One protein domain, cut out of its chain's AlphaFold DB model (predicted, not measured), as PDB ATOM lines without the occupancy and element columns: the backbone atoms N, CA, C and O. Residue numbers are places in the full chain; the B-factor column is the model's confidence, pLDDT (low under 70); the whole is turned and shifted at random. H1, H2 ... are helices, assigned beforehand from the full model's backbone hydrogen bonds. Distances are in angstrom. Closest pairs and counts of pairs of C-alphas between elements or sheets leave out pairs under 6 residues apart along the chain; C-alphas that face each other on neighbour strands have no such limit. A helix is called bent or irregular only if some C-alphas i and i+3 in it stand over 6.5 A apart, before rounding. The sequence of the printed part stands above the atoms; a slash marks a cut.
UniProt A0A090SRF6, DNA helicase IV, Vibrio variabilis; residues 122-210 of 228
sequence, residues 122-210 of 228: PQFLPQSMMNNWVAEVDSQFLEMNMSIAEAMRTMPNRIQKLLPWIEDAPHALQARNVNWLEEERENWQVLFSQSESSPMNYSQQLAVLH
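What this domain is: This is residues 122 to 210 of the 228 residues of the protein "DNA helicase IV" of Vibrio variabilis (UniProt A0A090SRF6). The model is a long rod made of two staggered long helices, H1 and H4, which meet near their first residues and run off opposite ways from there. At one end H2 and H3 fold back from the last residues of H1 to the first of H4; at the other, beyond H5, the link of residues 194 to 201 turns back and H6 packs crosswise on H4. The printed part has 89 residues with six named helices, H1 to H6 in order, and no named strand: the class is all helix. It is extended, with a radius of gyration of the C-alphas of 18.7 A, and spans 60 by 23 by 17 A.

Where its parts are: After residues 122 to 126, H1 takes residues 127 to 144, beginning at C-alpha 127 (6.134, -37.465, 22.213) and measuring 26.0 A from first to last C-alpha. H2 is residues 148 to 154, 9.7 A, and H3 is residues 156 to 167, 15.0 A. H3 is irregular, but only just: C-alphas 161 and 164 are 7.0 A apart. H4, the longest helix by residues, is residues 169 to 187, 27.1 A, beginning at C-alpha 169 (-0.461, -38.775, 16.111). H5 is residues 189 to 193, 6.1 A. H6 is residues 202 to 209, 11.0 A, and ends at C-alpha 209 (16.556, -26.984, 19.400).

How they stand to each other: H4 is the hub, touching three helices. Residues 127 to 134 of H1 touch residues 169 to 173 of H4, at a steep tilt of 38 degrees, opposite ways; the closest C-alphas are those of Met 130 and Ala 169, 7.3 A apart. H6 touches H4 at residues 181 to 185, about perpendicular at 76 degrees, with the C-alphas of Leu 181 and Leu 209 closest at 6.8 A. H3 and H4 only just touch, with 3 pairs of C-alphas within 8 A, and only at the corner; the closest C-alphas are those of Trp 165 and Ala 172, 5.8 A. H2 and H3 also only just touch, with 3 such pairs, only at the corner, the C-alphas of Met 152 and Ile 159 closest at 5.8 A. H1 and H3 are close but not clearly touching, the C-alphas of Val 134 and Ile 166 closest at 5.8 A. H4 and H5 meet only through their link. H1 and H6 are apart, as are H2 and H4. Each O i to N i+4 pair is within hydrogen-bond range in H1, H2, H4, H5 and H6, but 4 of 8 in H3.

The domain as a whole: The two C-alphas farthest apart are those of Asn 145 and Ser 197, 60.1 A. Residues 153 to 158, of which 156 to 158 belong to H3, stand free. The printed part has no cut. No link is long: the link from H5 to H6 is short, and the other four are tight. The mean pLDDT of the printed part is 86.2; residue 191 and residues 193 to 200 are under 70.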
ATOM      1  N   PRO A 122       5.506 -22.778  22.604       89.50
ATOM      2  CA  PRO A 122       6.704 -22.165  22.022       89.50
ATOM      3  C   PRO A 122       7.964 -23.012  22.294       89.50
ATOM      4  O   PRO A 122       8.997 -22.505  22.714       89.50
ATOM      5  N   GLN A 123       7.852 -24.331  22.148       87.88
ATOM      6  CA  GLN A 123       8.919 -25.294  22.392       87.88
ATOM      7  C   GLN A 123       8.707 -26.545  21.543       87.88
ATOM      8  O   GLN A 123       7.583 -26.837  21.110       87.88
ATOM      9  N   PHE A 124       9.770 -27.333  21.382       88.81
ATOM     10  CA  PHE A 124       9.668 -28.694  20.873       88.81
ATOM     11  C   PHE A 124       8.654 -29.481  21.713       88.81
ATOM     12  O   PHE A 124       8.707 -29.452  22.944       88.81
ATOM     13  N   LEU A 125       7.698 -30.142  21.057       92.00
ATOM     14  CA  LEU A 125       6.656 -30.907  21.737       92.00
ATOM     15  C   LEU A 125       7.129 -32.357  21.907       92.00
ATOM     16  O   LEU A 125       7.290 -33.042  20.893       92.00
ATOM     17  N   PRO A 126       7.349 -32.839  23.144       91.06
ATOM     18  CA  PRO A 126       7.771 -34.214  23.369       91.06
ATOM     19  C   PRO A 126       6.671 -35.210  22.999       91.06
ATOM     20  O   PRO A 126       5.475 -34.916  23.120       91.06
ATOM     21  N   GLN A 127       7.074 -36.410  22.589       91.19
ATOM     22  CA  GLN A 127       6.134 -37.465  22.213       91.19
ATOM     23  C   GLN A 127       5.266 -37.911  23.397       91.19
ATOM     24  O   GLN A 127       4.079 -38.176  23.213       91.19
ATOM     25  N   SER A 128       5.818 -37.929  24.614       91.19
ATOM     26  CA  SER A 128       5.084 -38.263  25.838       91.19
ATOM     27  C   SER A 128       3.851 -37.381  26.054       91.19
ATOM     28  O   SER A 128       2.780 -37.895  26.370       91.19
ATOM     29  N   MET A 129       3.958 -36.066  25.826       93.31
ATOM     30  CA  MET A 129       2.835 -35.136  25.993       93.31
ATOM     31  C   MET A 129       1.706 -35.415  25.000       93.31
ATOM     32  O   MET A 129       0.538 -35.379  25.382       93.31
ATOM     33  N   MET A 130       2.047 -35.717  23.744       94.94
ATOM     34  CA  MET A 130       1.053 -36.069  22.729       94.94
ATOM     35  C   MET A 130       0.389 -37.412  23.045       94.94
ATOM     36  O   MET A 130      -0.833 -37.505  23.036       94.94
ATOM     37  N   ASN A 131       1.175 -38.429  23.405       94.12
ATOM     38  CA  ASN A 131       0.650 -39.745  23.767       94.12
ATOM     39  C   ASN A 131      -0.286 -39.679  24.981       94.12
ATOM     40  O   ASN A 131      -1.307 -40.356  24.996       94.12
ATOM     41  N   ASN A 132       0.030 -38.846  25.979       95.75
ATOM     42  CA  ASN A 132      -0.840 -38.640  27.137       95.75
ATOM     43  C   ASN A 132      -2.183 -38.016  26.736       95.75
ATOM     44  O   ASN A 132      -3.220 -38.427  27.244       95.75
ATOM     45  N   TRP A 133      -2.174 -37.047  25.814       97.25
ATOM     46  CA  TRP A 133      -3.408 -36.459  25.295       97.25
ATOM     47  C   TRP A 133      -4.246 -37.484  24.519       97.25
ATOM     48  O   TRP A 133      -5.446 -37.575  24.763       97.25
ATOM     49  N   VAL A 134      -3.628 -38.294  23.650       96.81
ATOM     50  CA  VAL A 134      -4.332 -39.370  22.926       96.81
ATOM     51  C   VAL A 134      -4.925 -40.387  23.904       96.81
ATOM     52  O   VAL A 134      -6.106 -40.702  23.809       96.81
ATOM     53  N   ALA A 135      -4.150 -40.829  24.897       96.44
ATOM     54  CA  ALA A 135      -4.615 -41.781  25.902       96.44
ATOM     55  C   ALA A 135      -5.797 -41.245  26.732       96.44
ATOM     56  O   ALA A 135      -6.699 -42.010  27.070       96.44
ATOM     57  N   GLU A 136      -5.816 -39.945  27.039       96.50
ATOM     58  CA  GLU A 136      -6.938 -39.287  27.719       96.50
ATOM     59  C   GLU A 136      -8.188 -39.200  26.827       96.50
ATOM     60  O   GLU A 136      -9.311 -39.360  27.297       96.50
ATOM     61  N   VAL A 137      -8.017 -38.952  25.527       96.56
ATOM     62  CA  VAL A 137      -9.133 -38.968  24.570       96.56
ATOM     63  C   VAL A 137      -9.715 -40.381  24.456       96.56
ATOM     64  O   VAL A 137     -10.931 -40.555  24.551       96.56
ATOM     65  N   ASP A 138      -8.857 -41.392  24.315       95.44
ATOM     66  CA  ASP A 138      -9.260 -42.796  24.208       95.44
ATOM     67  C   ASP A 138      -9.954 -43.296  25.483       95.44
ATOM     68  O   ASP A 138     -10.986 -43.968  25.405       95.44
ATOM     69  N   SER A 139      -9.441 -42.939  26.666       95.56
ATOM     70  CA  SER A 139     -10.063 -43.308  27.942       95.56
ATOM     71  C   SER A 139     -11.470 -42.721  28.067       95.56
ATOM     72  O   SER A 139     -12.404 -43.427  28.447       95.56
ATOM     73  N   GLN A 140     -11.662 -41.469  27.657       95.38
ATOM     74  CA  GLN A 140     -12.961 -40.808  27.713       95.38
ATOM     75  C   GLN A 140     -13.945 -41.352  26.663       95.38
ATOM     76  O   GLN A 140     -15.148 -41.415  26.927       95.38
ATOM     77  N   PHE A 141     -13.474 -41.817  25.500       94.25
ATOM     78  CA  PHE A 141     -14.315 -42.584  24.571       94.25
ATOM     79  C   PHE A 141     -14.809 -43.900  25.182       94.25
ATOM     80  O   PHE A 141     -15.988 -44.237  25.035       94.25
ATOM     81  N   LEU A 142     -13.946 -44.609  25.920       92.56
ATOM     82  CA  LEU A 142     -14.332 -45.814  26.659       92.56
ATOM     83  C   LEU A 142     -15.341 -45.503  27.774       92.56
ATOM     84  O   LEU A 142     -16.327 -46.224  27.909       92.56
ATOM     85  N   GLU A 143     -15.148 -44.415  28.528       91.44
ATOM     86  CA  GLU A 143     -16.092 -43.967  29.567       91.44
ATOM     87  C   GLU A 143     -17.483 -43.655  29.001       91.44
ATOM     88  O   GLU A 143     -18.498 -44.019  29.595       91.44
ATOM     89  N   MET A 144     -17.540 -43.008  27.834       90.56
ATOM     90  CA  MET A 144     -18.798 -42.717  27.140       90.56
ATOM     91  C   MET A 144     -19.403 -43.945  26.446       90.56
ATOM     92  O   MET A 144     -20.555 -43.882  26.017       90.56
ATOM     93  N   ASN A 145     -18.649 -45.046  26.324       89.00
ATOM     94  CA  ASN A 145     -18.983 -46.197  25.488       89.00
ATOM     95  C   ASN A 145     -19.356 -45.765  24.054       89.00
ATOM     96  O   ASN A 145     -20.390 -46.166  23.515       89.00
ATOM     97  N   MET A 146     -18.519 -44.905  23.468       91.62
ATOM     98  CA  MET A 146     -18.716 -44.306  22.149       91.62
ATOM     99  C   MET A 146     -17.497 -44.573  21.268       91.62
ATOM    100  O   MET A 146     -16.362 -44.351  21.682       91.62
ATOM    101  N   SER A 147     -17.725 -44.998  20.027       91.00
ATOM    102  CA  SER A 147     -16.649 -45.136  19.040       91.00
ATOM    103  C   SER A 147     -16.335 -43.817  18.317       91.00
ATOM    104  O   SER A 147     -17.191 -42.939  18.169       91.00
ATOM    105  N   ILE A 148     -15.123 -43.697  17.764       91.25
ATOM    106  CA  ILE A 148     -14.740 -42.558  16.904       91.25
ATOM    107  C   ILE A 148     -15.689 -42.435  15.700       91.25
ATOM    108  O   ILE A 148     -16.071 -41.329  15.318       91.25
ATOM    109  N   ALA A 149     -16.138 -43.560  15.132       88.81
ATOM    110  CA  ALA A 149     -17.091 -43.574  14.024       88.81
ATOM    111  C   ALA A 149     -18.446 -42.949  14.410       88.81
ATOM    112  O   ALA A 149     -19.025 -42.183  13.636       88.81
ATOM    113  N   GLU A 150     -18.944 -43.225  15.616       89.19
ATOM    114  CA  GLU A 150     -20.157 -42.591  16.150       89.19
ATOM    115  C   GLU A 150     -19.963 -41.095  16.404       89.19
ATOM    116  O   GLU A 150     -20.823 -40.282  16.046       89.19
ATOM    117  N   ALA A 151     -18.819 -40.709  16.970       92.50
ATOM    118  CA  ALA A 151     -18.484 -39.308  17.196       92.50
ATOM    119  C   ALA A 151     -18.402 -38.533  15.872       92.50
ATOM    120  O   ALA A 151     -18.937 -37.426  15.765       92.50
ATOM    121  N   MET A 152     -17.822 -39.145  14.836       92.00
ATOM    122  CA  MET A 152     -17.769 -38.610  13.475       92.00
ATOM    123  C   MET A 152     -19.150 -38.434  12.849       92.00
ATOM    124  O   MET A 152     -19.381 -37.446  12.159       92.00
ATOM    125  N   ARG A 153     -20.098 -39.337  13.110       87.50
ATOM    126  CA  ARG A 153     -21.494 -39.162  12.665       87.50
ATOM    127  C   ARG A 153     -22.200 -38.038  13.421       87.50
ATOM    128  O   ARG A 153     -23.043 -37.353  12.850       87.50
ATOM    129  N   THR A 154     -21.846 -37.838  14.687       88.44
ATOM    130  CA  THR A 154     -22.500 -36.871  15.574       88.44
ATOM    131  C   THR A 154     -21.993 -35.440  15.364       88.44
ATOM    132  O   THR A 154     -22.789 -34.503  15.295       88.44
ATOM    133  N   MET A 155     -20.673 -35.239  15.261       91.69
ATOM    134  CA  MET A 155     -20.027 -33.927  15.086       91.69
ATOM    135  C   MET A 155     -18.861 -33.984  14.086       91.69
ATOM    136  O   MET A 155     -17.717 -33.697  14.461       91.69
ATOM    137  N   PRO A 156     -19.132 -34.285  12.802       91.50
ATOM    138  CA  PRO A 156     -18.098 -34.579  11.806       91.50
ATOM    139  C   PRO A 156     -17.047 -33.472  11.713       91.50
ATOM    140  O   PRO A 156     -15.861 -33.722  11.882       91.50
ATOM    141  N   ASN A 157     -17.481 -32.219  11.560       93.44
ATOM    142  CA  ASN A 157     -16.581 -31.081  11.336       93.44
ATOM    143  C   ASN A 157     -15.601 -30.811  12.489       93.44
ATOM    144  O   ASN A 157     -14.573 -30.165  12.280       93.44
ATOM    145  N   ARG A 158     -15.942 -31.220  13.716       94.00
ATOM    146  CA  ARG A 158     -15.092 -31.011  14.895       94.00
ATOM    147  C   ARG A 158     -14.162 -32.197  15.101       94.00
ATOM    148  O   ARG A 158     -12.957 -31.998  15.193       94.00
ATOM    149  N   ILE A 159     -14.702 -33.417  15.063       95.25
ATOM    150  CA  ILE A 159     -13.909 -34.646  15.210       95.25
ATOM    151  C   ILE A 159     -12.894 -34.790  14.069       95.25
ATOM    152  O   ILE A 159     -11.743 -35.128  14.323       95.25
ATOM    153  N   GLN A 160     -13.249 -34.398  12.841       94.44
ATOM    154  CA  GLN A 160     -12.336 -34.397  11.692       94.44
ATOM    155  C   GLN A 160     -11.059 -33.578  11.914       94.44
ATOM    156  O   GLN A 160     -10.015 -33.912  11.363       94.44
ATOM    157  N   LYS A 161     -11.105 -32.522  12.733       93.88
ATOM    158  CA  LYS A 161      -9.912 -31.718  13.050       93.88
ATOM    159  C   LYS A 161      -8.990 -32.404  14.055       93.88
ATOM    160  O   LYS A 161      -7.800 -32.100  14.079       93.88
ATOM    161  N   LEU A 162      -9.544 -33.280  14.890       95.56
ATOM    162  CA  LEU A 162      -8.807 -34.035  15.902       95.56
ATOM    163  C   LEU A 162      -8.250 -35.342  15.332       95.56
ATOM    164  O   LEU A 162      -7.185 -35.771  15.752       95.56
ATOM    165  N   LEU A 163      -8.934 -35.927  14.346       94.88
ATOM    166  CA  LEU A 163      -8.616 -37.212  13.718       94.88
ATOM    167  C   LEU A 163      -7.130 -37.420  13.380       94.88
ATOM    168  O   LEU A 163      -6.584 -38.424  13.828       94.88
ATOM    169  N   PRO A 164      -6.428 -36.485  12.704       95.25
ATOM    170  CA  PRO A 164      -5.004 -36.662  12.407       95.25
ATOM    171  C   PRO A 164      -4.131 -36.816  13.654       95.25
ATOM    172  O   PRO A 164      -3.097 -37.460  13.601       95.25
ATOM    173  N   TRP A 165      -4.537 -36.224  14.777       95.94
ATOM    174  CA  TRP A 165      -3.805 -36.282  16.041       95.94
ATOM    175  C   TRP A 165      -4.170 -37.502  16.886       95.94
ATOM    176  O   TRP A 165      -3.441 -37.807  17.818       95.94
ATOM    177  N   ILE A 166      -5.280 -38.175  16.575       94.19
ATOM    178  CA  ILE A 166      -5.748 -39.379  17.274       94.19
ATOM    179  C   ILE A 166      -5.292 -40.632  16.515       94.19
ATOM    180  O   ILE A 166      -4.649 -41.499  17.092       94.19
ATOM    181  N   GLU A 167      -5.572 -40.714  15.210       93.06
ATOM    182  CA  GLU A 167      -5.268 -41.897  14.388       93.06
ATOM    183  C   GLU A 167      -3.825 -41.916  13.860       93.06
ATOM    184  O   GLU A 167      -3.249 -42.989  13.699       93.06
ATOM    185  N   ASP A 168      -3.230 -40.744  13.610       93.56
ATOM    186  CA  ASP A 168      -1.874 -40.600  13.055       93.56
ATOM    187  C   ASP A 168      -1.037 -39.571  13.841       93.56
ATOM    188  O   ASP A 168      -0.339 -38.701  13.302       93.56
ATOM    189  N   ALA A 169      -1.132 -39.669  15.172       93.12
ATOM    190  CA  ALA A 169      -0.461 -38.775  16.111       93.12
ATOM    191  C   ALA A 169       1.049 -38.594  15.835       93.12
ATOM    192  O   ALA A 169       1.515 -37.452  15.894       93.12
ATOM    193  N   PRO A 170       1.832 -39.651  15.506       92.19
ATOM    194  CA  PRO A 170       3.262 -39.506  15.245       92.19
ATOM    195  C   PRO A 170       3.563 -38.601  14.048       92.19
ATOM    196  O   PRO A 170       4.438 -37.738  14.141       92.19
ATOM    197  N   HIS A 171       2.827 -38.752  12.944       93.62
ATOM    198  CA  HIS A 171       3.025 -37.936  11.751       93.62
ATOM    199  C   HIS A 171       2.591 -36.483  11.992       93.62
ATOM    200  O   HIS A 171       3.327 -35.549  11.662       93.62
ATOM    201  N   ALA A 172       1.435 -36.273  12.633       94.62
ATOM    202  CA  ALA A 172       0.952 -34.936  12.980       94.62
ATOM    203  C   ALA A 172       1.921 -34.195  13.924       94.62
ATOM    204  O   ALA A 172       2.232 -33.017  13.712       94.62
ATOM    205  N   LEU A 173       2.454 -34.900  14.929       94.69
ATOM    206  CA  LEU A 173       3.461 -34.384  15.853       94.69
ATOM    207  C   LEU A 173       4.762 -34.019  15.132       94.69
ATOM    208  O   LEU A 173       5.295 -32.928  15.346       94.69
ATOM    209  N   GLN A 174       5.262 -34.907  14.269       92.94
ATOM    210  CA  GLN A 174       6.480 -34.671  13.499       92.94
ATOM    211  C   GLN A 174       6.345 -33.426  12.621       92.94
ATOM    212  O   GLN A 174       7.202 -32.547  12.683       92.94
ATOM    213  N   ALA A 175       5.258 -33.316  11.852       93.75
ATOM    214  CA  ALA A 175       5.009 -32.167  10.984       93.75
ATOM    215  C   ALA A 175       4.992 -30.850  11.775       93.75
ATOM    216  O   ALA A 175       5.615 -29.865  11.380       93.75
ATOM    217  N   ARG A 176       4.333 -30.840  12.938       93.94
ATOM    218  CA  ARG A 176       4.299 -29.671  13.822       93.94
ATOM    219  C   ARG A 176       5.679 -29.308  14.365       93.94
ATOM    220  O   ARG A 176       6.021 -28.130  14.382       93.94
ATOM    221  N   ASN A 177       6.455 -30.288  14.828       93.00
ATOM    222  CA  ASN A 177       7.781 -30.032  15.391       93.00
ATOM    223  C   ASN A 177       8.781 -29.570  14.327       93.00
ATOM    224  O   ASN A 177       9.593 -28.703  14.625       93.00
ATOM    225  N   VAL A 178       8.701 -30.087  13.096       90.94
ATOM    226  CA  VAL A 178       9.514 -29.601  11.968       90.94
ATOM    227  C   VAL A 178       9.205 -28.136  11.669       90.94
ATOM    228  O   VAL A 178      10.131 -27.337  11.574       90.94
ATOM    229  N   ASN A 179       7.924 -27.763  11.594       90.69
ATOM    230  CA  ASN A 179       7.542 -26.370  11.361       90.69
ATOM    231  C   ASN A 179       8.057 -25.447  12.475       90.69
ATOM    232  O   ASN A 179       8.652 -24.416  12.183       90.69
ATOM    233  N   TRP A 180       7.894 -25.850  13.741       91.31
ATOM    234  CA  TRP A 180       8.416 -25.083  14.874       91.31
ATOM    235  C   TRP A 180       9.946 -24.952  14.830       91.31
ATOM    236  O   TRP A 180      10.469 -23.874  15.084       91.31
ATOM    237  N   LEU A 181      10.671 -26.021  14.480       88.56
ATOM    238  CA  LEU A 181      12.132 -25.992  14.377       88.56
ATOM    239  C   LEU A 181      12.623 -25.009  13.309       88.56
ATOM    240  O   LEU A 181      13.611 -24.321  13.549       88.56
ATOM    241  N   GLU A 182      11.962 -24.941  12.152       87.44
ATOM    242  CA  GLU A 182      12.335 -23.988  11.099       87.44
ATOM    243  C   GLU A 182      12.032 -22.539  11.500       87.44
ATOM    244  O   GLU A 182      12.902 -21.684  11.349       87.44
ATOM    245  N   GLU A 183      10.854 -22.270  12.075       87.19
ATOM    246  CA  GLU A 183      10.498 -20.934  12.584       87.19
ATOM    247  C   GLU A 183      11.465 -20.476  13.686       87.19
ATOM    248  O   GLU A 183      11.978 -19.355  13.665       87.19
ATOM    249  N   GLU A 184      11.766 -21.356  14.642       85.75
ATOM    250  CA  GLU A 184      12.649 -21.027  15.755       85.75
ATOM    251  C   GLU A 184      14.095 -20.863  15.276       85.75
ATOM    252  O   GLU A 184      14.793 -19.943  15.691       85.75
ATOM    253  N   ARG A 185      14.564 -21.673  14.327       83.12
ATOM    254  CA  ARG A 185      15.914 -21.531  13.768       83.12
ATOM    255  C   ARG A 185      16.173 -20.133  13.193       83.12
ATOM    256  O   ARG A 185      17.279 -19.617  13.375       83.12
ATOM    257  N   GLU A 186      15.194 -19.519  12.527       81.69
ATOM    258  CA  GLU A 186      15.311 -18.140  12.031       81.69
ATOM    259  C   GLU A 186      15.478 -17.136  13.183       81.69
ATOM    260  O   GLU A 186      16.355 -16.269  13.128       81.69
ATOM    261  N   ASN A 187      14.727 -17.307  14.276       80.50
ATOM    262  CA  ASN A 187      14.809 -16.443  15.460       80.50
ATOM    263  C   ASN A 187      16.192 -16.488  16.139       80.50
ATOM    264  O   ASN A 187      16.662 -15.479  16.669       80.50
ATOM    265  N   TRP A 188      16.881 -17.634  16.093       77.00
ATOM    266  CA  TRP A 188      18.192 -17.839  16.729       77.00
ATOM    267  C   TRP A 188      19.384 -17.639  15.777       77.00
ATOM    268  O   TRP A 188      20.536 -17.851  16.168       77.00
ATOM    269  N   GLN A 189      19.154 -17.169  14.544       74.94
ATOM    270  CA  GLN A 189      20.193 -17.010  13.515       74.94
ATOM    271  C   GLN A 189      21.370 -16.121  13.963       74.94
ATOM    272  O   GLN A 189      22.529 -16.397  13.637       74.94
ATOM    273  N   VAL A 190      21.102 -15.074  14.749       72.50
ATOM    274  CA  VAL A 190      22.149 -14.192  15.296       72.50
ATOM    275  C   VAL A 190      23.033 -14.949  16.291       72.50
ATOM    276  O   VAL A 190      24.254 -14.863  16.213       72.50
ATOM    277  N   LEU A 191      22.438 -15.767  17.160       68.69
ATOM    278  CA  LEU A 191      23.165 -16.583  18.137       68.69
ATOM    279  C   LEU A 191      24.000 -17.676  17.461       68.69
ATOM    280  O   LEU A 191      25.164 -17.862  17.806       68.69
ATOM    281  N   PHE A 192      23.453 -18.344  16.441       71.62
ATOM    282  CA  PHE A 192      24.181 -19.372  15.690       71.62
ATOM    283  C   PHE A 192      25.312 -18.825  14.808       71.62
ATOM    284  O   PHE A 192      26.230 -19.570  14.465       71.62
ATOM    285  N   SER A 193      25.260 -17.542  14.429       66.31
ATOM    286  CA  SER A 193      26.322 -16.886  13.651       66.31
ATOM    287  C   SER A 193      27.445 -16.302  14.516       66.31
ATOM    288  O   SER A 193      28.534 -16.062  14.000       66.31
ATOM    289  N   GLN A 194      27.210 -16.121  15.820       66.75
ATOM    290  CA  GLN A 194      28.167 -15.556  16.781       66.75
ATOM    291  C   GLN A 194      28.898 -16.609  17.640       66.75
ATOM    292  O   GLN A 194      29.655 -16.237  18.534       66.75
ATOM    293  N   SER A 195      28.719 -17.916  17.396       58.16
ATOM    294  CA  SER A 195      29.379 -18.970  18.181       58.16
ATOM    295  C   SER A 195      30.908 -18.968  17.997       58.16
ATOM    296  O   SER A 195      31.408 -19.126  16.883       58.16
ATOM    297  N   GLU A 196      31.644 -18.839  19.111       53.50
ATOM    298  CA  GLU A 196      33.052 -18.400  19.249       53.50
ATOM    299  C   GLU A 196      34.154 -19.174  18.480       53.50
ATOM    300  O   GLU A 196      35.326 -18.822  18.580       53.50
ATOM    301  N   SER A 197      33.842 -20.208  17.693       58.41
ATOM    302  CA  SER A 197      34.862 -20.991  16.962       58.41
ATOM    303  C   SER A 197      34.527 -21.335  15.507       58.41
ATOM    304  O   SER A 197      35.450 -21.606  14.741       58.41
ATOM    305  N   SER A 198      33.255 -21.285  15.096       56.88
ATOM    306  CA  SER A 198      32.754 -21.314  13.705       56.88
ATOM    307  C   SER A 198      31.215 -21.272  13.723       56.88
ATOM    308  O   SER A 198      30.630 -21.749  14.700       56.88
ATOM    309  N   PRO A 199      30.538 -20.765  12.675       64.44
ATOM    310  CA  PRO A 199      29.080 -20.833  12.569       64.44
ATOM    311  C   PRO A 199      28.584 -22.286  12.615       64.44
ATOM    312  O   PRO A 199      29.124 -23.146  11.913       64.44
ATOM    313  N   MET A 200      27.556 -22.568  13.420       68.94
ATOM    314  CA  MET A 200      26.983 -23.918  13.519       68.94
ATOM    315  C   MET A 200      26.338 -24.339  12.194       68.94
ATOM    316  O   MET A 200      25.613 -23.557  11.574       68.94
ATOM    317  N   ASN A 201      26.561 -25.586  11.768       75.31
ATOM    318  CA  ASN A 201      25.904 -26.131  10.578       75.31
ATOM    319  C   ASN A 201      24.428 -26.487  10.859       75.31
ATOM    320  O   ASN A 201      23.988 -26.540  12.007       75.31
ATOM    321  N   TYR A 202      23.649 -26.739   9.806       74.56
ATOM    322  CA  TYR A 202      22.200 -26.962   9.911       74.56
ATOM    323  C   TYR A 202      21.817 -28.099  10.877       74.56
ATOM    324  O   TYR A 202      20.928 -27.924  11.707       74.56
ATOM    325  N   SER A 203      22.519 -29.237  10.849       73.12
ATOM    326  CA  SER A 203      22.214 -30.356  11.753       73.12
ATOM    327  C   SER A 203      22.544 -30.045  13.216       73.12
ATOM    328  O   SER A 203      21.833 -30.497  14.109       73.12
ATOM    329  N   GLN A 204      23.578 -29.240  13.474       70.94
ATOM    330  CA  GLN A 204      23.928 -28.780  14.818       70.94
ATOM    331  C   GLN A 204      22.899 -27.786  15.375       70.94
ATOM    332  O   GLN A 204      22.558 -27.877  16.551       70.94
ATOM    333  N   GLN A 205      22.371 -26.880  14.545       76.12
ATOM    334  CA  GLN A 205      21.301 -25.950  14.942       76.12
ATOM    335  C   GLN A 205      20.035 -26.715  15.352       76.12
ATOM    336  O   GLN A 205      19.482 -26.475  16.424       76.12
ATOM    337  N   LEU A 206      19.629 -27.704  14.547       73.38
ATOM    338  CA  LEU A 206      18.476 -28.550  14.856       73.38
ATOM    339  C   LEU A 206      18.683 -29.384  16.127       73.38
ATOM    340  O   LEU A 206      17.756 -29.516  16.917       73.38
ATOM    341  N   ALA A 207      19.887 -29.915  16.357       72.50
ATOM    342  CA  ALA A 207      20.186 -30.708  17.551       72.50
ATOM    343  C   ALA A 207      20.094 -29.896  18.855       72.50
ATOM    344  O   ALA A 207      19.700 -30.447  19.879       72.50
ATOM    345  N   VAL A 208      20.428 -28.599  18.825       71.50
ATOM    346  CA  VAL A 208      20.281 -27.700  19.987       71.50
ATOM    347  C   VAL A 208      18.810 -27.423  20.297       71.50
ATOM    348  O   VAL A 208      18.431 -27.347  21.463       71.50
ATOM    349  N   LEU A 209      17.983 -27.282  19.262       73.69
ATOM    350  CA  LEU A 209      16.556 -26.984  19.400       73.69
ATOM    351  C   LEU A 209      15.708 -28.240  19.674       73.69
ATOM    352  O   LEU A 209      14.571 -28.141  20.138       73.69
ATOM    353  N   HIS A 210      16.246 -29.429  19.401       76.88
ATOM    354  CA  HIS A 210      15.571 -30.698  19.633       76.88
ATOM    355  C   HIS A 210      15.549 -31.051  21.127       76.88
ATOM    356  O   HIS A 210      16.581 -31.308  21.750       76.88
TER     357      HIS A 210